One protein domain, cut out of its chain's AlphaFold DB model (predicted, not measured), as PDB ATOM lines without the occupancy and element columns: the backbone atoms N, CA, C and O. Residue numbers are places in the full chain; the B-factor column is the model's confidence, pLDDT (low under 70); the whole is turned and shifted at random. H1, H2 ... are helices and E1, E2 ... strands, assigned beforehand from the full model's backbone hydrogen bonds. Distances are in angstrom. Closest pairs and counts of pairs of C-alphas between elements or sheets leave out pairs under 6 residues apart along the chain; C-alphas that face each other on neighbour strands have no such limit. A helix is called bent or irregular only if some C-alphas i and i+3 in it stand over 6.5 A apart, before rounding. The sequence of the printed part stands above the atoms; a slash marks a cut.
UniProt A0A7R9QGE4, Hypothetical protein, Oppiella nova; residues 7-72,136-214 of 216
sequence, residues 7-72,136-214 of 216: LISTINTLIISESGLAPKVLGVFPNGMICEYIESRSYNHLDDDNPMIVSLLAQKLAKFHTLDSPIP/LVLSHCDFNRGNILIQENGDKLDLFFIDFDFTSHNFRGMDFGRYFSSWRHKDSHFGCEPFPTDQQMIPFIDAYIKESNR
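What this domain is: This is residues 7 to 72 and 136 to 214 of the 216 residues of the protein "Hypothetical protein" of Oppiella nova (UniProt A0A7R9QGE4). Helix H2 runs through the middle, with H4 crossing it on one side and the two-stranded hairpin E4 and E5 packed on its other side. The short strand pair E3 and E6 lies by the last residues of H2, with H3 following E6, while H1 and the small hairpin E1 and E2 form one far end of the domain. The printed part has 145 residues, with four named helices and six named strands in the order H1 E1 E2 H2 E3 E4 E5 E6 H3 H4. The strands make three separate two-stranded sheets, E1 - E2, E3 - E6 and E4 - E5, each antiparallel, and the class is mixed, helices and strands. The whole is compact, with a radius of gyration of the C-alphas of 15.0 A and spans of 45 by 36 by 33 A.

Where its parts are: E4 is residues 148 to 153, 16.3 A long, beginning at C-alpha 148 (5.835, -27.624, -8.712), and E5 is residues 156 to 161, 17.0 A. H2 is residues 51 to 65, 20.9 A. H4 is residues 198 to 212, 19.7 A, ending at C-alpha 212 (-11.719, -18.848, -10.579); it is irregular, but only just: C-alphas 200 and 203 are 6.8 A apart. E3 is residues 136 to 139, E6 is residues 168 to 171, and H3 is residues 173 to 180. H1 is residues 7 to 18, 17.0 A, from C-alpha 7 (-5.381, -46.818, -9.729); E1 is residues 25 to 29 and E2 residues 32 to 35.

How they stand to each other: In the hairpin E4 and E5, N 151 and O 158 are 2.9 A apart, within hydrogen-bond range. Residues 41 to 42 pair antiparallel with residues 149 to 150 of E4. The closest C-alphas of H2 and E5 are those of Leu 57 and Leu 159, 6.8 A apart. H2 and H4 touch, closest at the C-alphas of Ala 58 and Tyr 208, 4.6 A, at a steep tilt of 49 degrees, the same way. The closest C-alphas of H2 and E3 are those of His 65 and Leu 138, 4.8 A. E3 and E6 are antiparallel at 130 degrees, with N 139 and O 168 2.8 A apart. H3 and H4 are near each other. The closest C-alphas of H1 and E1 are those of Ser 17 and Val 25, 6.1 A; in the hairpin E1 and E2, N 34 and O 27 are 2.8 A apart. Every O i to N i+4 pair is within range in H1, H2 and H3, and 9 of 11 in H4.

The domain as a whole: The C-alphas farthest apart, of Pro 30 and Gln 199, are 47.0 A apart. Residues 73 to 135 are not printed, and C-alphas 72 and 136 are 12.0 A apart across the cut. The links E2 to H2 and H3 to H4 are long. Residues 188 to 191 have pLDDT under 70.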
ATOM      1  N   LEU A   7      -4.399 -47.004  -8.662       86.88
ATOM      2  CA  LEU A   7      -5.381 -46.818  -9.729       86.88
ATOM      3  C   LEU A   7      -5.931 -45.385  -9.731       86.88
ATOM      4  O   LEU A   7      -6.032 -44.779 -10.792       86.88
ATOM      5  N   ILE A   8      -6.252 -44.837  -8.554       87.62
ATOM      6  CA  ILE A   8      -6.716 -43.445  -8.421       87.62
ATOM      7  C   ILE A   8      -5.606 -42.475  -8.834       87.62
ATOM      8  O   ILE A   8      -5.873 -41.565  -9.613       87.62
ATOM      9  N   SER A   9      -4.367 -42.708  -8.387       88.75
ATOM     10  CA  SER A   9      -3.200 -41.919  -8.803       88.75
ATOM     11  C   SER A   9      -3.028 -41.930 -10.327       88.75
ATOM     12  O   SER A   9      -2.907 -40.875 -10.954       88.75
ATOM     13  N   THR A  10      -3.132 -43.106 -10.956       90.56
ATOM     14  CA  THR A  10      -3.045 -43.238 -12.420       90.56
ATOM     15  C   THR A  10      -4.161 -42.468 -13.131       90.56
ATOM     16  O   THR A  10      -3.890 -41.741 -14.086       90.56
ATOM     17  N   ILE A  11      -5.411 -42.585 -12.665       90.88
ATOM     18  CA  ILE A  11      -6.563 -41.866 -13.234       90.88
ATOM     19  C   ILE A  11      -6.368 -40.351 -13.119       90.88
ATOM     20  O   ILE A  11      -6.522 -39.643 -14.114       90.88
ATOM     21  N   ASN A  12      -6.000 -39.859 -11.934       91.88
ATOM     22  CA  ASN A  12      -5.733 -38.440 -11.715       91.88
ATOM     23  C   ASN A  12      -4.635 -37.939 -12.649       91.88
ATOM     24  O   ASN A  12      -4.835 -36.952 -13.352       91.88
ATOM     25  N   THR A  13      -3.510 -38.652 -12.707       93.44
ATOM     26  CA  THR A  13      -2.365 -38.249 -13.527       93.44
ATOM     27  C   THR A  13      -2.732 -38.153 -15.007       93.44
ATOM     28  O   THR A  13      -2.381 -37.172 -15.656       93.44
ATOM     29  N   LEU A  14      -3.508 -39.110 -15.532       93.06
ATOM     30  CA  LEU A  14      -4.001 -39.061 -16.911       93.06
ATOM     31  C   LEU A  14      -4.890 -37.836 -17.170       93.06
ATOM     32  O   LEU A  14      -4.700 -37.137 -18.160       93.06
ATOM     33  N   ILE A  15      -5.839 -37.548 -16.279       92.44
ATOM     34  CA  ILE A  15      -6.788 -36.435 -16.453       92.44
ATOM     35  C   ILE A  15      -6.084 -35.080 -16.386       92.44
ATOM     36  O   ILE A  15      -6.341 -34.202 -17.209       92.44
ATOM     37  N   ILE A  16      -5.188 -34.906 -15.416       95.12
ATOM     38  CA  ILE A  16      -4.472 -33.643 -15.200       95.12
ATOM     39  C   ILE A  16      -3.439 -33.415 -16.319       95.12
ATOM     40  O   ILE A  16      -3.216 -32.280 -16.744       95.12
ATOM     41  N   SER A  17      -2.849 -34.489 -16.854       95.50
ATOM     42  CA  SER A  17      -2.012 -34.444 -18.062       95.50
ATOM     43  C   SER A  17      -2.768 -33.842 -19.248       95.50
ATOM     44  O   SER A  17      -2.279 -32.911 -19.889       95.50
ATOM     45  N   GLU A  18      -3.995 -34.302 -19.510       93.94
ATOM     46  CA  GLU A  18      -4.813 -33.788 -20.621       93.94
ATOM     47  C   GLU A  18      -5.241 -32.323 -20.437       93.94
ATOM     48  O   GLU A  18      -5.566 -31.642 -21.410       93.94
ATOM     49  N   SER A  19      -5.197 -31.789 -19.212       93.69
ATOM     50  CA  SER A  19      -5.531 -30.386 -18.950       93.69
ATOM     51  C   SER A  19      -4.377 -29.409 -19.204       93.69
ATOM     52  O   SER A  19      -4.562 -28.199 -19.049       93.69
ATOM     53  N   GLY A  20      -3.171 -29.899 -19.515       94.50
ATOM     54  CA  GLY A  20      -1.968 -29.070 -19.665       94.50
ATOM     55  C   GLY A  20      -1.474 -28.436 -18.356       94.50
ATOM     56  O   GLY A  20      -0.770 -27.424 -18.383       94.50
ATOM     57  N   LEU A  21      -1.877 -28.989 -17.206       96.88
ATOM     58  CA  LEU A  21      -1.382 -28.583 -15.883       96.88
ATOM     59  C   LEU A  21      -0.281 -29.514 -15.361       96.88
ATOM     60  O   LEU A  21       0.399 -29.155 -14.406       96.88
ATOM     61  N   ALA A  22      -0.092 -30.669 -15.995       97.19
ATOM     62  CA  ALA A  22       0.952 -31.643 -15.703       97.19
ATOM     63  C   ALA A  22       1.737 -31.991 -16.979       97.19
ATOM     64  O   ALA A  22       1.247 -31.717 -18.082       97.19
ATOM     65  N   PRO A  23       2.924 -32.610 -16.859       96.81
ATOM     66  CA  PRO A  23       3.605 -33.211 -18.001       96.81
ATOM     67  C   PRO A  23       2.706 -34.234 -18.703       96.81
ATOM     68  O   PRO A  23       1.972 -34.973 -18.039       96.81
ATOM     69  N   LYS A  24       2.779 -34.316 -20.036       97.06
ATOM     70  CA  LYS A  24       1.949 -35.266 -20.783       97.06
ATOM     71  C   LYS A  24       2.284 -36.707 -20.433       97.06
ATOM     72  O   LYS A  24       3.444 -37.105 -20.482       97.06
ATOM     73  N   VAL A  25       1.277 -37.532 -20.183       96.88
ATOM     74  CA  VAL A  25       1.452 -38.983 -20.094       96.88
ATOM     75  C   VAL A  25       1.551 -39.557 -21.506       96.88
ATOM     76  O   VAL A  25       0.629 -39.450 -22.309       96.88
ATOM     77  N   LEU A  26       2.686 -40.182 -21.812       96.75
ATOM     78  CA  LEU A  26       2.988 -40.788 -23.112       96.75
ATOM     79  C   LEU A  26       2.619 -42.277 -23.161       96.75
ATOM     80  O   LEU A  26       2.431 -42.837 -24.240       96.75
ATOM     81  N   GLY A  27       2.523 -42.932 -22.003       94.50
ATOM     82  CA  GLY A  27       2.113 -44.328 -21.904       94.50
ATOM     83  C   GLY A  27       1.931 -44.788 -20.462       94.50
ATOM     84  O   GLY A  27       2.591 -44.287 -19.555       94.50
ATOM     85  N   VAL A  28       1.052 -45.768 -20.258       93.62
ATOM     86  CA  VAL A  28       0.763 -46.383 -18.952       93.62
ATOM     87  C   VAL A  28       0.953 -47.891 -19.058       93.62
ATOM     88  O   VAL A  28       0.575 -48.506 -20.055       93.62
ATOM     89  N   PHE A  29       1.538 -48.492 -18.029       92.00
ATOM     90  CA  PHE A  29       1.780 -49.929 -17.923       92.00
ATOM     91  C   PHE A  29       1.510 -50.396 -16.481       92.00
ATOM     92  O   PHE A  29       1.395 -49.565 -15.585       92.00
ATOM     93  N   PRO A  30       1.393 -51.711 -16.210       85.06
ATOM     94  CA  PRO A  30       0.903 -52.206 -14.916       85.06
ATOM     95  C   PRO A  30       1.628 -51.680 -13.668       85.06
ATOM     96  O   PRO A  30       1.023 -51.621 -12.606       85.06
ATOM     97  N   ASN A  31       2.901 -51.292 -13.797       85.31
ATOM     98  CA  ASN A  31       3.751 -50.864 -12.684       85.31
ATOM     99  C   ASN A  31       4.315 -49.445 -12.870       85.31
ATOM    100  O   ASN A  31       5.354 -49.129 -12.294       85.31
ATOM    101  N   GLY A  32       3.702 -48.611 -13.713       87.94
ATOM    102  CA  GLY A  32       4.171 -47.240 -13.892       87.94
ATOM    103  C   GLY A  32       3.653 -46.538 -15.137       87.94
ATOM    104  O   GLY A  32       2.750 -47.000 -15.836       87.94
ATOM    105  N   MET A  33       4.255 -45.386 -15.406       93.06
ATOM    106  CA  MET A  33       3.900 -44.510 -16.514       93.06
ATOM    107  C   MET A  33       5.149 -43.875 -17.122       93.06
ATOM    108  O   MET A  33       6.167 -43.703 -16.451       93.06
ATOM    109  N   ILE A  34       5.064 -43.539 -18.405       95.12
ATOM    110  CA  ILE A  34       6.038 -42.704 -19.104       95.12
ATOM    111  C   ILE A  34       5.413 -41.322 -19.230       95.12
ATOM    112  O   ILE A  34       4.360 -41.187 -19.854       95.12
ATOM    113  N   CYS A  35       6.074 -40.310 -18.680       95.44
ATOM    114  CA  CYS A  35       5.666 -38.916 -18.800       95.44
ATOM    115  C   CYS A  35       6.651 -38.139 -19.676       95.44
ATOM    116  O   CYS A  35       7.821 -38.501 -19.809       95.44
ATOM    117  N   GLU A  36       6.159 -37.065 -20.277       96.25
ATOM    118  CA  GLU A  36       6.952 -36.054 -20.953       96.25
ATOM    119  C   GLU A  36       8.015 -35.499 -20.006       96.25
ATOM    120  O   GLU A  36       7.749 -35.194 -18.841       96.25
ATOM    121  N   TYR A  37       9.231 -35.355 -20.523       95.25
ATOM    122  CA  TYR A  37      10.277 -34.636 -19.822       95.25
ATOM    123  C   TYR A  37      10.108 -33.137 -20.067       95.25
ATOM    124  O   TYR A  37      10.209 -32.672 -21.203       95.25
ATOM    125  N   ILE A  38       9.884 -32.383 -18.993       94.12
ATOM    126  CA  ILE A  38       9.853 -30.924 -19.024       94.12
ATOM    127  C   ILE A  38      11.224 -30.415 -18.588       94.12
ATOM    128  O   ILE A  38      11.603 -30.573 -17.427       94.12
ATOM    129  N   GLU A  39      11.959 -29.768 -19.497       95.00
ATOM    130  CA  GLU A  39      13.171 -29.029 -19.133       95.00
ATOM    131  C   GLU A  39      12.778 -27.875 -18.201       95.00
ATOM    132  O   GLU A  39      12.177 -26.885 -18.619       95.00
ATOM    133  N   SER A  40      13.019 -28.079 -16.910       95.88
ATOM    134  CA  SER A  40      12.490 -27.259 -15.826       95.88
ATOM    135  C   SER A  40      13.375 -27.358 -14.590       95.88
ATOM    136  O   SER A  40      14.242 -28.227 -14.477       95.88
ATOM    137  N   ARG A  41      13.132 -26.457 -13.642       95.88
ATOM    138  CA  ARG A  41      13.652 -26.520 -12.274       95.88
ATOM    139  C   ARG A  41      12.495 -26.687 -11.296       95.88
ATOM    140  O   ARG A  41      11.384 -26.244 -11.579       95.88
ATOM    141  N   SER A  42      12.750 -27.252 -10.122       95.06
ATOM    142  CA  SER A  42      11.759 -27.234  -9.042       95.06
ATOM    143  C   SER A  42      11.546 -25.812  -8.515       95.06
ATOM    144  O   SER A  42      12.474 -24.991  -8.483       95.06
ATOM    145  N   TYR A  43      10.322 -25.535  -8.075       95.38
ATOM    146  CA  TYR A  43       9.986 -24.333  -7.320       95.38
ATOM    147  C   TYR A  43      10.781 -24.304  -6.005       95.38
ATOM    148  O   TYR A  43      10.942 -25.323  -5.331       95.38
ATOM    149  N   ASN A  44      11.280 -23.136  -5.610       93.06
ATOM    150  CA  ASN A  44      12.042 -22.948  -4.378       93.06
ATOM    151  C   ASN A  44      11.557 -21.725  -3.581       93.06
ATOM    152  O   ASN A  44      10.659 -20.997  -3.986       93.06
ATOM    153  N   HIS A  45      12.142 -21.507  -2.406       91.81
ATOM    154  CA  HIS A  45      11.700 -20.464  -1.481       91.81
ATOM    155  C   HIS A  45      11.874 -19.027  -1.991       91.81
ATOM    156  O   HIS A  45      11.183 -18.140  -1.503       91.81
ATOM    157  N   LEU A  46      12.770 -18.784  -2.953       94.25
ATOM    158  CA  LEU A  46      12.955 -17.464  -3.565       94.25
ATOM    159  C   LEU A  46      11.846 -17.148  -4.575       94.25
ATOM    160  O   LEU A  46      11.565 -15.980  -4.834       94.25
ATOM    161  N   ASP A  47      11.192 -18.170  -5.133       95.62
ATOM    162  CA  ASP A  47      10.096 -17.982  -6.086       95.62
ATOM    163  C   ASP A  47       8.850 -17.374  -5.418       95.62
ATOM    164  O   ASP A  47       8.092 -16.657  -6.072       95.62
ATOM    165  N   ASP A  48       8.693 -17.563  -4.101       94.88
ATOM    166  CA  ASP A  48       7.641 -16.930  -3.290       94.88
ATOM    167  C   ASP A  48       7.734 -15.396  -3.266       94.88
ATOM    168  O   ASP A  48       6.751 -14.720  -2.954       94.88
ATOM    169  N   ASP A  49       8.902 -14.846  -3.609       94.38
ATOM    170  CA  ASP A  49       9.147 -13.405  -3.688       94.38
ATOM    171  C   ASP A  49       8.930 -12.834  -5.086       94.38
ATOM    172  O   ASP A  49       8.971 -11.614  -5.258       94.38
ATOM    173  N   ASN A  50       8.681 -13.682  -6.086       96.25
ATOM    174  CA  ASN A  50       8.462 -13.259  -7.459       96.25
ATOM    175  C   ASN A  50       6.955 -13.131  -7.751       96.25
ATOM    176  O   ASN A  50       6.271 -14.144  -7.935       96.25
ATOM    177  N   PRO A  51       6.412 -11.904  -7.893       96.25
ATOM    178  CA  PRO A  51       4.976 -11.709  -8.085       96.25
ATOM    179  C   PRO A  51       4.432 -12.356  -9.364       96.25
ATOM    180  O   PRO A  51       3.261 -12.729  -9.408       96.25
ATOM    181  N   MET A  52       5.260 -12.490 -10.408       96.19
ATOM    182  CA  MET A  52       4.844 -13.127 -11.662       96.19
ATOM    183  C   MET A  52       4.668 -14.633 -11.479       96.19
ATOM    184  O   MET A  52       3.645 -15.174 -11.896       96.19
ATOM    185  N   ILE A  53       5.618 -15.290 -10.804       97.25
ATOM    186  CA  ILE A  53       5.549 -16.726 -10.514       97.25
ATOM    187  C   ILE A  53       4.381 -17.018  -9.567       97.25
ATOM    188  O   ILE A  53       3.556 -17.874  -9.875       97.25
ATOM    189  N   VAL A  54       4.248 -16.268  -8.469       97.69
ATOM    190  CA  VAL A  54       3.157 -16.445  -7.492       97.69
ATOM    191  C   VAL A  54       1.783 -16.257  -8.143       97.69
ATOM    192  O   VAL A  54       0.864 -17.044  -7.910       97.69
ATOM    193  N   SER A  55       1.636 -15.248  -9.007       98.06
ATOM    194  CA  SER A  55       0.390 -15.014  -9.746       98.06
ATOM    195  C   SER A  55       0.077 -16.148 -10.726       98.06
ATOM    196  O   SER A  55      -1.076 -16.575 -10.822       98.06
ATOM    197  N   LEU A  56       1.085 -16.663 -11.437       98.06
ATOM    198  CA  LEU A  56       0.920 -17.799 -12.345       98.06
ATOM    199  C   LEU A  56       0.561 -19.082 -11.585       98.06
ATOM    200  O   LEU A  56      -0.336 -19.809 -12.012       98.06
ATOM    201  N   LEU A  57       1.204 -19.325 -10.442       98.31
ATOM    202  CA  LEU A  57       0.938 -20.463  -9.565       98.31
ATOM    203  C   LEU A  57      -0.516 -20.455  -9.086       98.31
ATOM    204  O   LEU A  57      -1.223 -21.452  -9.227       98.31
ATOM    205  N   ALA A  58      -0.982 -19.305  -8.597       98.44
ATOM    206  CA  ALA A  58      -2.358 -19.111  -8.158       98.44
ATOM    207  C   ALA A  58      -3.378 -19.365  -9.282       98.44
ATOM    208  O   ALA A  58      -4.396 -20.023  -9.062       98.44
ATOM    209  N   GLN A  59      -3.098 -18.888 -10.501       98.31
ATOM    210  CA  GLN A  59      -3.952 -19.118 -11.671       98.31
ATOM    211  C   GLN A  59      -3.980 -20.601 -12.077       98.31
ATOM    212  O   GLN A  59      -5.045 -21.158 -12.343       98.31
ATOM    213  N   LYS A  60      -2.822 -21.269 -12.107       98.19
ATOM    214  CA  LYS A  60      -2.719 -22.701 -12.424       98.19
ATOM    215  C   LYS A  60      -3.454 -23.555 -11.391       98.19
ATOM    216  O   LYS A  60      -4.208 -24.445 -11.782       98.19
ATOM    217  N   LEU A  61      -3.321 -23.239 -10.103       98.44
ATOM    218  CA  LEU A  61      -4.048 -23.934  -9.040       98.44
ATOM    219  C   LEU A  61      -5.562 -23.682  -9.121       98.44
ATOM    220  O   LEU A  61      -6.343 -24.609  -8.939       98.44
ATOM    221  N   ALA A  62      -5.999 -22.463  -9.458       98.19
ATOM    222  CA  ALA A  62      -7.418 -22.185  -9.689       98.19
ATOM    223  C   ALA A  62      -7.998 -23.058 -10.809       98.19
ATOM    224  O   ALA A  62      -9.061 -23.646 -10.627       98.19
ATOM    225  N   LYS A  63      -7.278 -23.218 -11.927       97.56
ATOM    226  CA  LYS A  63      -7.679 -24.137 -13.004       97.56
ATOM    227  C   LYS A  63      -7.700 -25.588 -12.532       97.56
ATOM    228  O   LYS A  63      -8.677 -26.287 -12.792       97.56
ATOM    229  N   PHE A  64      -6.673 -26.019 -11.798       97.56
ATOM    230  CA  PHE A  64      -6.600 -27.367 -11.230       97.56
ATOM    231  C   PHE A  64      -7.827 -27.685 -10.369       97.56
ATOM    232  O   PHE A  64      -8.485 -28.701 -10.573       97.56
ATOM    233  N   HIS A  65      -8.202 -26.766  -9.476       97.38
ATOM    234  CA  HIS A  65      -9.361 -26.900  -8.592       97.38
ATOM    235  C   HIS A  65     -10.708 -27.022  -9.330       97.38
ATOM    236  O   HIS A  65     -11.694 -27.451  -8.726       97.38
ATOM    237  N   THR A  66     -10.767 -26.656 -10.616       94.94
ATOM    238  CA  THR A  66     -11.972 -26.772 -11.458       94.94
ATOM    239  C   THR A  66     -12.013 -28.025 -12.328       94.94
ATOM    240  O   THR A  66     -13.034 -28.261 -12.974       94.94
ATOM    241  N   LEU A  67     -10.941 -28.824 -12.361       94.25
ATOM    242  CA  LEU A  67     -10.924 -30.061 -13.137       94.25
ATOM    243  C   LEU A  67     -11.975 -31.043 -12.613       94.25
ATOM    244  O   LEU A  67     -12.102 -31.260 -11.406       94.25
ATOM    245  N   ASP A  68     -12.699 -31.668 -13.539       88.31
ATOM    246  CA  ASP A  68     -13.652 -32.721 -13.214       88.31
ATOM    247  C   ASP A  68     -12.949 -34.078 -13.292       88.31
ATOM    248  O   ASP A  68     -12.626 -34.574 -14.372       88.31
ATOM    249  N   SER A  69     -12.668 -34.662 -12.127       86.62
ATOM    250  CA  SER A  69     -12.104 -36.006 -12.019       86.62
ATOM    251  C   SER A  69     -13.210 -36.991 -11.615       86.62
ATOM    252  O   SER A  69     -13.926 -36.730 -10.646       86.62
ATOM    253  N   PRO A  70     -13.358 -38.153 -12.280       87.19
ATOM    254  CA  PRO A  70     -14.387 -39.150 -11.989       87.19
ATOM    255  C   PRO A  70     -14.056 -39.998 -10.747       87.19
ATOM    256  O   PRO A  70     -14.575 -41.102 -10.583       87.19
ATOM    257  N   ILE A  71     -13.170 -39.517  -9.874       86.81
ATOM    258  CA  ILE A  71     -12.840 -40.170  -8.610       86.81
ATOM    259  C   ILE A  71     -13.906 -39.857  -7.546       86.81
ATOM    260  O   ILE A  71     -14.562 -38.811  -7.604       86.81
ATOM    261  N   PRO A  72     -14.069 -40.720  -6.529       86.38
ATOM    262  CA  PRO A  72     -14.989 -40.458  -5.430       86.38
ATOM    263  C   PRO A  72     -14.766 -39.092  -4.765       86.38
ATOM    264  O   PRO A  72     -13.639 -38.620  -4.591       86.38
ATOM    265  N   LEU A 136     -15.453 -27.619  -1.725       93.38
ATOM    266  CA  LEU A 136     -14.924 -28.865  -2.272       93.38
ATOM    267  C   LEU A 136     -14.432 -28.650  -3.709       93.38
ATOM    268  O   LEU A 136     -15.180 -28.155  -4.551       93.38
ATOM    269  N   VAL A 137     -13.192 -29.045  -3.974       95.31
ATOM    270  CA  VAL A 137     -12.504 -28.931  -5.270       95.31
ATOM    271  C   VAL A 137     -11.702 -30.202  -5.532       95.31
ATOM    272  O   VAL A 137     -11.497 -30.985  -4.602       95.31
ATOM    273  N   LEU A 138     -11.217 -30.408  -6.758       95.81
ATOM    274  CA  LEU A 138     -10.114 -31.346  -6.962       95.81
ATOM    275  C   LEU A 138      -8.857 -30.729  -6.343       95.81
ATOM    276  O   LEU A 138      -8.385 -29.702  -6.815       95.81
ATOM    277  N   SER A 139      -8.362 -31.314  -5.262       95.81
ATOM    278  CA  SER A 139      -7.241 -30.799  -4.480       95.81
ATOM    279  C   SER A 139      -6.024 -31.691  -4.674       95.81
ATOM    280  O   SER A 139      -6.150 -32.918  -4.670       95.81
ATOM    281  N   HIS A 140      -4.846 -31.088  -4.810       95.94
ATOM    282  CA  HIS A 140      -3.590 -31.825  -4.929       95.94
ATOM    283  C   HIS A 140      -3.298 -32.634  -3.658       95.94
ATOM    284  O   HIS A 140      -2.726 -33.720  -3.731       95.94
ATOM    285  N   CYS A 141      -3.712 -32.118  -2.494       92.56
ATOM    286  CA  CYS A 141      -3.552 -32.692  -1.151       92.56
ATOM    287  C   CYS A 141      -2.105 -32.802  -0.642       92.56
ATOM    288  O   CYS A 141      -1.901 -33.076   0.539       92.56
ATOM    289  N   ASP A 142      -1.119 -32.525  -1.490       92.50
ATOM    290  CA  ASP A 142       0.283 -32.328  -1.122       92.50
ATOM    291  C   ASP A 142       0.909 -31.234  -1.996       92.50
ATOM    292  O   ASP A 142       1.904 -31.433  -2.694       92.50
ATOM    293  N   PHE A 143       0.264 -30.065  -2.005       95.06
ATOM    294  CA  PHE A 143       0.672 -28.908  -2.801       95.06
ATOM    295  C   PHE A 143       1.925 -28.222  -2.235       95.06
ATOM    296  O   PHE A 143       1.894 -27.098  -1.731       95.06
ATOM    297  N   ASN A 144       3.034 -28.954  -2.255       91.69
ATOM    298  CA  ASN A 144       4.342 -28.523  -1.796       91.69
ATOM    299  C   ASN A 144       5.233 -28.104  -2.973       91.69
ATOM    300  O   ASN A 144       4.963 -28.415  -4.130       91.69
ATOM    301  N   ARG A 145       6.328 -27.399  -2.680       90.81
ATOM    302  CA  ARG A 145       7.219 -26.845  -3.711       90.81
ATOM    303  C   ARG A 145       7.926 -27.890  -4.569       90.81
ATOM    304  O   ARG A 145       8.187 -27.627  -5.738       90.81
ATOM    305  N   GLY A 146       8.233 -29.054  -4.001       92.56
ATOM    306  CA  GLY A 146       8.829 -30.170  -4.739       92.56
ATOM    307  C   GLY A 146       7.920 -30.672  -5.859       92.56
ATOM    308  O   GLY A 146       8.419 -31.133  -6.880       92.56
ATOM    309  N   ASN A 147       6.609 -30.467  -5.708       96.06
ATOM    310  CA  ASN A 147       5.584 -30.882  -6.658       96.06
ATOM    311  C   ASN A 147       5.230 -29.799  -7.692       96.06
ATOM    312  O   ASN A 147       4.259 -29.934  -8.436       96.06
ATOM    313  N   ILE A 148       6.016 -28.719  -7.758       97.38
ATOM    314  CA  ILE A 148       5.835 -27.624  -8.712       97.38
ATOM    315  C   ILE A 148       7.102 -27.498  -9.561       97.38
ATOM    316  O   ILE A 148       8.190 -27.211  -9.056       97.38
ATOM    317  N   LEU A 149       6.949 -27.674 -10.869       97.69
ATOM    318  CA  LEU A 149       8.005 -27.481 -11.856       97.69
ATOM    319  C   LEU A 149       7.850 -26.121 -12.530       97.69
ATOM    320  O   LEU A 149       6.754 -25.762 -12.962       97.69
ATOM    321  N   ILE A 150       8.958 -25.395 -12.655       97.62
ATOM    322  CA  ILE A 150       9.048 -24.118 -13.360       97.62
ATOM    323  C   ILE A 150       9.825 -24.314 -14.653       97.62
ATOM    324  O   ILE A 150      11.008 -24.664 -14.634       97.62
ATOM    325  N   GLN A 151       9.154 -24.070 -15.773       96.50
ATOM    326  CA  GLN A 151       9.765 -24.047 -17.091       96.50
ATOM    327  C   GLN A 151      10.006 -22.600 -17.518       96.50
ATOM    328  O   GLN A 151       9.075 -21.802 -17.619       96.50
ATOM    329  N   GLU A 152      11.263 -22.284 -17.812       93.25
ATOM    330  CA  GLU A 152      11.706 -20.977 -18.294       93.25
ATOM    331  C   GLU A 152      12.355 -21.185 -19.672       93.25
ATOM    332  O   GLU A 152      13.425 -21.779 -19.780       93.25
ATOM    333  N   ASN A 153      11.694 -20.736 -20.743       87.69
ATOM    334  CA  ASN A 153      12.211 -20.819 -22.110       87.69
ATOM    335  C   ASN A 153      12.219 -19.428 -22.754       87.69
ATOM    336  O   ASN A 153      11.224 -18.983 -23.338       87.69
ATOM    337  N   GLY A 154      13.347 -18.729 -22.604       85.06
ATOM    338  CA  GLY A 154      13.467 -17.322 -22.976       85.06
ATOM    339  C   GLY A 154      12.458 -16.478 -22.197       85.06
ATOM    340  O   GLY A 154      12.464 -16.482 -20.971       85.06
ATOM    341  N   ASP A 155      11.553 -15.810 -22.914       82.00
ATOM    342  CA  ASP A 155      10.515 -14.961 -22.315       82.00
ATOM    343  C   ASP A 155       9.264 -15.738 -21.858       82.00
ATOM    344  O   ASP A 155       8.319 -15.147 -21.330       82.00
ATOM    345  N   LYS A 156       9.205 -17.058 -22.086       87.62
ATOM    346  CA  LYS A 156       8.071 -17.891 -21.669       87.62
ATOM    347  C   LYS A 156       8.334 -18.511 -20.302       87.62
ATOM    348  O   LYS A 156       9.280 -19.277 -20.143       87.62
ATOM    349  N   LEU A 157       7.439 -18.218 -19.364       94.75
ATOM    350  CA  LEU A 157       7.366 -18.829 -18.042       94.75
ATOM    351  C   LEU A 157       6.113 -19.707 -17.978       94.75
ATOM    352  O   LEU A 157       5.011 -19.213 -18.227       94.75
ATOM    353  N   ASP A 158       6.278 -20.978 -17.624       96.50
ATOM    354  CA  ASP A 158       5.164 -21.886 -17.358       96.50
ATOM    355  C   ASP A 158       5.384 -22.713 -16.082       96.50
ATOM    356  O   ASP A 158       6.509 -22.864 -15.601       96.50
ATOM    357  N   LEU A 159       4.287 -23.228 -15.526       97.69
ATOM    358  CA  LEU A 159       4.270 -24.068 -14.331       97.69
ATOM    359  C   LEU A 159       3.509 -25.367 -14.581       97.69
ATOM    360  O   LEU A 159       2.419 -25.356 -15.172       97.69
ATOM    361  N   PHE A 160       4.058 -26.454 -14.047       97.94
ATOM    362  CA  PHE A 160       3.457 -27.782 -14.064       97.94
ATOM    363  C   PHE A 160       3.410 -28.359 -12.653       97.94
ATOM    364  O   PHE A 160       4.340 -28.175 -11.869       97.94
ATOM    365  N   PHE A 161       2.332 -29.067 -12.345       98.06
ATOM    366  CA  PHE A 161       2.199 -29.851 -11.124       98.06
ATOM    367  C   PHE A 161       2.574 -31.305 -11.400       98.06
ATOM    368  O   PHE A 161       2.420 -31.787 -12.527       98.06
ATOM    369  N   ILE A 162       3.085 -31.988 -10.382       97.06
ATOM    370  CA  ILE A 162       3.484 -33.398 -10.433       97.06
ATOM    371  C   ILE A 162       3.119 -34.096  -9.120       97.06
ATOM    372  O   ILE A 162       2.761 -33.432  -8.160       97.06
ATOM    373  N   ASP A 163       3.262 -35.421  -9.077       94.81
ATOM    374  CA  ASP A 163       3.019 -36.240  -7.880       94.81
ATOM    375  C   ASP A 163       1.569 -36.156  -7.356       94.81
ATOM    376  O   ASP A 163       1.243 -35.560  -6.329       94.81
ATOM    377  N   PHE A 164       0.654 -36.782  -8.101       94.00
ATOM    378  CA  PHE A 164      -0.787 -36.757  -7.824       94.00
ATOM    379  C   PHE A 164      -1.271 -37.923  -6.958       94.00
ATOM    380  O   PHE A 164      -2.468 -38.233  -6.938       94.00
ATOM    381  N   ASP A 165      -0.364 -38.565  -6.224       89.94
ATOM    382  CA  ASP A 165      -0.626 -39.794  -5.471       89.94
ATOM    383  C   ASP A 165      -1.692 -39.625  -4.381       89.94
ATOM    384  O   ASP A 165      -2.440 -40.562  -4.084       89.94
ATOM    385  N   PHE A 166      -1.807 -38.411  -3.839       89.06
ATOM    386  CA  PHE A 166      -2.794 -38.040  -2.824       89.06
ATOM    387  C   PHE A 166      -3.936 -37.173  -3.359       89.06
ATOM    388  O   PHE A 166      -4.837 -36.813  -2.595       89.06
ATOM    389  N   THR A 167      -3.926 -36.840  -4.655       93.62
ATOM    390  CA  THR A 167      -4.941 -35.963  -5.246       93.62
ATOM    391  C   THR A 167      -6.335 -36.546  -5.035       93.62
ATOM    392  O   THR A 167      -6.625 -37.698  -5.366       93.62
ATOM    393  N   SER A 168      -7.227 -35.739  -4.469       92.88
ATOM    394  CA  SER A 168      -8.589 -36.151  -4.152       92.88
ATOM    395  C   SER A 168      -9.524 -34.950  -4.100       92.88
ATOM    396  O   SER A 168      -9.089 -33.799  -4.091       92.88
ATOM    397  N   HIS A 169     -10.831 -35.195  -4.058       92.62
ATOM    398  CA  HIS A 169     -11.760 -34.115  -3.760       92.62
ATOM    399  C   HIS A 169     -11.629 -33.711  -2.292       92.62
ATOM    400  O   HIS A 169     -11.989 -34.487  -1.399       92.62
ATOM    401  N   ASN A 170     -11.132 -32.498  -2.056       92.81
ATOM    402  CA  ASN A 170     -10.916 -31.967  -0.719       92.81
ATOM    403  C   ASN A 170     -11.285 -30.479  -0.625       92.81
ATOM    404  O   ASN A 170     -11.623 -29.838  -1.622       92.81
ATOM    405  N   PHE A 171     -11.279 -29.918   0.583       93.38
ATOM    406  CA  PHE A 171     -11.484 -28.484   0.757       93.38
ATOM    407  C   PHE A 171     -10.294 -27.723   0.175       93.38
ATOM    408  O   PHE A 171      -9.157 -28.007   0.540       93.38
ATOM    409  N   ARG A 172     -10.539 -26.695  -0.645       94.62
ATOM    410  CA  ARG A 172      -9.461 -25.895  -1.273       94.62
ATOM    411  C   ARG A 172      -8.447 -25.312  -0.280       94.62
ATOM    412  O   ARG A 172      -7.307 -25.039  -0.633       94.62
ATOM    413  N   GLY A 173      -8.879 -25.102   0.968       93.31
ATOM    414  CA  GLY A 173      -8.023 -24.619   2.049       93.31
ATOM    415  C   GLY A 173      -6.887 -25.580   2.404       93.31
ATOM    416  O   GLY A 173      -5.902 -25.129   2.973       93.31
ATOM    417  N   MET A 174      -6.991 -26.862   2.042       91.81
ATOM    418  CA  MET A 174      -5.934 -27.855   2.242       91.81
ATOM    419  C   MET A 174      -4.695 -27.533   1.405       91.81
ATOM    420  O   MET A 174      -3.603 -27.448   1.961       91.81
ATOM    421  N   ASP A 175      -4.860 -27.268   0.107       96.19
ATOM    422  CA  ASP A 175      -3.732 -26.902  -0.760       96.19
ATOM    423  C   ASP A 175      -3.154 -25.536  -0.386       96.19
ATOM    424  O   ASP A 175      -1.937 -25.373  -0.336       96.19
ATOM    425  N   PHE A 176      -4.008 -24.566  -0.035       96.00
ATOM    426  CA  PHE A 176      -3.537 -23.263   0.450       96.00
ATOM    427  C   PHE A 176      -2.728 -23.403   1.739       96.00
ATOM    428  O   PHE A 176      -1.634 -22.857   1.840       96.00
ATOM    429  N   GLY A 177      -3.249 -24.152   2.715       92.75
ATOM    430  CA  GLY A 177      -2.571 -24.403   3.980       92.75
ATOM    431  C   GLY A 177      -1.231 -25.094   3.766       92.75
ATOM    432  O   GLY A 177      -0.235 -24.655   4.331       92.75
ATOM    433  N   ARG A 178      -1.185 -26.114   2.900       92.38
ATOM    434  CA  ARG A 178       0.040 -26.860   2.588       92.38
ATOM    435  C   ARG A 178       1.105 -26.009   1.897       92.38
ATOM    436  O   ARG A 178       2.288 -26.162   2.211       92.38
ATOM    437  N   TYR A 179       0.701 -25.134   0.979       94.50
ATOM    438  CA  TYR A 179       1.611 -24.199   0.320       94.50
ATOM    439  C   TYR A 179       2.142 -23.166   1.320       94.50
ATOM    440  O   TYR A 179       3.355 -23.065   1.529       94.50
ATOM    441  N   PHE A 180       1.242 -22.462   2.013       94.19
ATOM    442  CA  PHE A 180       1.621 -21.384   2.925       94.19
ATOM    443  C   PHE A 180       2.348 -21.864   4.186       94.19
ATOM    444  O   PHE A 180       3.165 -21.118   4.720       94.19
ATOM    445  N   SER A 181       2.138 -23.108   4.634       91.12
ATOM    446  CA  SER A 181       2.841 -23.664   5.801       91.12
ATOM    447  C   SER A 181       4.350 -23.778   5.605       91.12
ATOM    448  O   SER A 181       5.069 -23.901   6.588       91.12
ATOM    449  N   SER A 182       4.818 -23.759   4.354       87.88
ATOM    450  CA  SER A 182       6.242 -23.789   4.008       87.88
ATOM    451  C   SER A 182       6.722 -22.515   3.314       87.88
ATOM    452  O   SER A 182       7.825 -22.480   2.773       87.88
ATOM    453  N   TRP A 183       5.912 -21.453   3.304       90.69
ATOM    454  CA  TRP A 183       6.217 -20.213   2.592       90.69
ATOM    455  C   TRP A 183       7.514 -19.569   3.097       90.69
ATOM    456  O   TRP A 183       7.746 -19.438   4.293       90.69
ATOM    457  N   ARG A 184       8.399 -19.216   2.162       89.25
ATOM    458  CA  ARG A 184       9.813 -18.841   2.367       89.25
ATOM    459  C   ARG A 184      10.712 -19.776   3.201       89.25
ATOM    460  O   ARG A 184      11.863 -19.417   3.437       89.25
ATOM    461  N   HIS A 185      10.262 -20.970   3.597       88.38
ATOM    462  CA  HIS A 185      11.110 -21.930   4.326       88.38
ATOM    463  C   HIS A 185      12.317 -22.340   3.484       88.38
ATOM    464  O   HIS A 185      12.134 -22.780   2.352       88.38
ATOM    465  N   LYS A 186      13.546 -22.203   3.984       83.81
ATOM    466  CA  LYS A 186      14.730 -22.626   3.211       83.81
ATOM    467  C   LYS A 186      14.828 -24.142   3.088       83.81
ATOM    468  O   LYS A 186      15.233 -24.644   2.039       83.81
ATOM    469  N   ASP A 187      14.418 -24.838   4.140       73.69
ATOM    470  CA  ASP A 187      14.363 -26.291   4.184       73.69
ATOM    471  C   ASP A 187      13.057 -26.801   3.569       73.69
ATOM    472  O   ASP A 187      12.005 -26.169   3.640       73.69
ATOM    473  N   SER A 188      13.117 -27.975   2.946       59.88
ATOM    474  CA  SER A 188      12.013 -28.526   2.152       59.88
ATOM    475  C   SER A 188      10.866 -29.129   2.977       59.88
ATOM    476  O   SER A 188       9.860 -29.526   2.393       59.88
ATOM    477  N   HIS A 189      11.006 -29.222   4.304       56.94
ATOM    478  CA  HIS A 189      10.093 -30.003   5.152       56.94
ATOM    479  C   HIS A 189       9.510 -29.181   6.306       56.94
ATOM    480  O   HIS A 189       8.303 -28.952   6.334       56.94
ATOM    481  N   PHE A 190      10.351 -28.713   7.233       63.03
ATOM    482  CA  PHE A 190       9.928 -27.951   8.410       63.03
ATOM    483  C   PHE A 190      10.929 -26.827   8.675       63.03
ATOM    484  O   PHE A 190      11.991 -27.058   9.250       63.03
ATOM    485  N   GLY A 191      10.607 -25.624   8.208       66.12
ATOM    486  CA  GLY A 191      11.375 -24.417   8.482       66.12
ATOM    487  C   GLY A 191      10.929 -23.722   9.769       66.12
ATOM    488  O   GLY A 191       9.830 -23.942  10.282       66.12
ATOM    489  N   CYS A 192      11.800 -22.859  10.285       74.94
ATOM    490  CA  CYS A 192      11.515 -21.999  11.439       74.94
ATOM    491  C   CYS A 192      11.033 -20.604  11.013       74.94
ATOM    492  O   CYS A 192      10.837 -19.723  11.853       74.94
ATOM    493  N   GLU A 193      10.910 -20.363   9.710       85.12
ATOM    494  CA  GLU A 193      10.445 -19.101   9.169       85.12
ATOM    495  C   GLU A 193       8.951 -18.894   9.477       85.12
ATOM    496  O   GLU A 193       8.165 -19.849   9.494       85.12
ATOM    497  N   PRO A 194       8.539 -17.643   9.744       86.62
ATOM    498  CA  PRO A 194       7.175 -17.346  10.152       86.62
ATOM    499  C   PRO A 194       6.171 -17.627   9.032       86.62
ATOM    500  O   PRO A 194       6.458 -17.434   7.850       86.62
ATOM    501  N   PHE A 195       4.957 -18.001   9.432       90.56
ATOM    502  CA  PHE A 195       3.812 -18.087   8.530       90.56
ATOM    503  C   PHE A 195       3.543 -16.720   7.861       90.56
ATOM    504  O   PHE A 195       3.718 -15.684   8.518       90.56
ATOM    505  N   PRO A 196       3.126 -16.675   6.581       94.00
ATOM    506  CA  PRO A 196       2.876 -15.418   5.886       94.00
ATOM    507  C   PRO A 196       1.744 -14.623   6.543       94.00
ATOM    508  O   PRO A 196       0.723 -15.163   6.960       94.00
ATOM    509  N   THR A 197       1.911 -13.306   6.590       96.25
ATOM    510  CA  THR A 197       0.844 -12.371   6.971       96.25
ATOM    511  C   THR A 197      -0.253 -12.323   5.907       96.25
ATOM    512  O   THR A 197      -0.003 -12.605   4.734       96.25
ATOM    513  N   ASP A 198      -1.446 -11.855   6.278       95.94
ATOM    514  CA  ASP A 198      -2.550 -11.637   5.332       95.94
ATOM    515  C   ASP A 198      -2.106 -10.808   4.120       95.94
ATOM    516  O   ASP A 198      -2.353 -11.188   2.979       95.94
ATOM    517  N   GLN A 199      -1.348  -9.729   4.347       96.50
ATOM    518  CA  GLN A 199      -0.842  -8.866   3.276       96.50
ATOM    519  C   GLN A 199       0.075  -9.602   2.287       96.50
ATOM    520  O   GLN A 199       0.120  -9.242   1.111       96.50
ATOM    521  N   GLN A 200       0.800 -10.623   2.751       95.81
ATOM    522  CA  GLN A 200       1.666 -11.456   1.914       95.81
ATOM    523  C   GLN A 200       0.879 -12.535   1.167       95.81
ATOM    524  O   GLN A 200       1.258 -12.893   0.056       95.81
ATOM    525  N   MET A 201      -0.232 -13.022   1.730       97.19
ATOM    526  CA  MET A 201      -1.097 -14.007   1.072       97.19
ATOM    527  C   MET A 201      -2.038 -13.380   0.030       97.19
ATOM    528  O   MET A 201      -2.380 -14.037  -0.954       97.19
ATOM    529  N   ILE A 202      -2.440 -12.114   0.213       97.31
ATOM    530  CA  ILE A 202      -3.400 -11.408  -0.659       97.31
ATOM    531  C   ILE A 202      -3.058 -11.512  -2.155       97.31
ATOM    532  O   ILE A 202      -3.947 -11.900  -2.910       97.31
ATOM    533  N   PRO A 203      -1.818 -11.260  -2.626       97.19
ATOM    534  CA  PRO A 203      -1.505 -11.340  -4.055       97.19
ATOM    535  C   PRO A 203      -1.816 -12.707  -4.681       97.19
ATOM    536  O   PRO A 203      -2.348 -12.772  -5.791       97.19
ATOM    537  N   PHE A 204      -1.528 -13.796  -3.960       98.19
ATOM    538  CA  PHE A 204      -1.862 -15.152  -4.393       98.19
ATOM    539  C   PHE A 204      -3.382 -15.357  -4.408       98.19
ATOM    540  O   PHE A 204      -3.941 -15.819  -5.403       98.19
ATOM    541  N   ILE A 205      -4.064 -14.981  -3.322       97.81
ATOM    542  CA  ILE A 205      -5.512 -15.168  -3.167       97.81
ATOM    543  C   ILE A 205      -6.286 -14.384  -4.237       97.81
ATOM    544  O   ILE A 205      -7.199 -14.932  -4.858       97.81
ATOM    545  N   ASP A 206      -5.903 -13.138  -4.504       98.06
ATOM    546  CA  ASP A 206      -6.540 -12.286  -5.510       98.06
ATOM    547  C   ASP A 206      -6.375 -12.859  -6.919       98.06
ATOM    548  O   ASP A 206      -7.344 -12.923  -7.683       98.06
ATOM    549  N   ALA A 207      -5.169 -13.321  -7.268       98.44
ATOM    550  CA  ALA A 207      -4.912 -13.972  -8.550       98.44
ATOM    551  C   ALA A 207      -5.734 -15.264  -8.702       98.44
ATOM    552  O   ALA A 207      -6.360 -15.474  -9.744       98.44
ATOM    553  N   TYR A 208      -5.805 -16.077  -7.644       98.38
ATOM    554  CA  TYR A 208      -6.603 -17.301  -7.602       98.38
ATOM    555  C   TYR A 208      -8.104 -17.016  -7.796       98.38
ATOM    556  O   TYR A 208      -8.766 -17.659  -8.615       98.38
ATOM    557  N   ILE A 209      -8.663 -16.045  -7.061       96.94
ATOM    558  CA  ILE A 209     -10.089 -15.684  -7.141       96.94
ATOM    559  C   ILE A 209     -10.413 -15.111  -8.520       96.94
ATOM    560  O   ILE A 209     -11.429 -15.472  -9.117       96.94
ATOM    561  N   LYS A 210      -9.551 -14.233  -9.040       97.75
ATOM    562  CA  LYS A 210      -9.718 -13.645 -10.370       97.75
ATOM    563  C   LYS A 210      -9.777 -14.719 -11.448       97.75
ATOM    564  O   LYS A 210     -10.639 -14.625 -12.316       97.75
ATOM    565  N   GLU A 211      -8.900 -15.718 -11.384       97.62
ATOM    566  CA  GLU A 211      -8.921 -16.844 -12.318       97.62
ATOM    567  C   GLU A 211     -10.167 -17.710 -12.135       97.62
ATOM    568  O   GLU A 211     -10.847 -17.998 -13.111       97.62
ATOM    569  N   SER A 212     -10.530 -18.036 -10.891       94.62
ATOM    570  CA  SER A 212     -11.719 -18.848 -10.579       94.62
ATOM    571  C   SER A 212     -13.027 -18.225 -11.087       94.62
ATOM    572  O   SER A 212     -13.995 -18.930 -11.351       94.62
ATOM    573  N   ASN A 213     -13.070 -16.895 -11.207       93.50
ATOM    574  CA  ASN A 213     -14.231 -16.151 -11.699       93.50
ATOM    575  C   ASN A 213     -14.246 -15.965 -13.225       93.50
ATOM    576  O   ASN A 213     -15.231 -15.448 -13.764       93.50
ATOM    577  N   ARG A 214     -13.181 -16.342 -13.946       88.44
ATOM    578  CA  ARG A 214     -13.208 -16.365 -15.411       88.44
ATOM    579  C   ARG A 214     -14.099 -17.531 -15.827       88.44
ATOM    580  O   ARG A 214     -13.778 -18.679 -15.554       88.44
TER     581      ARG A 214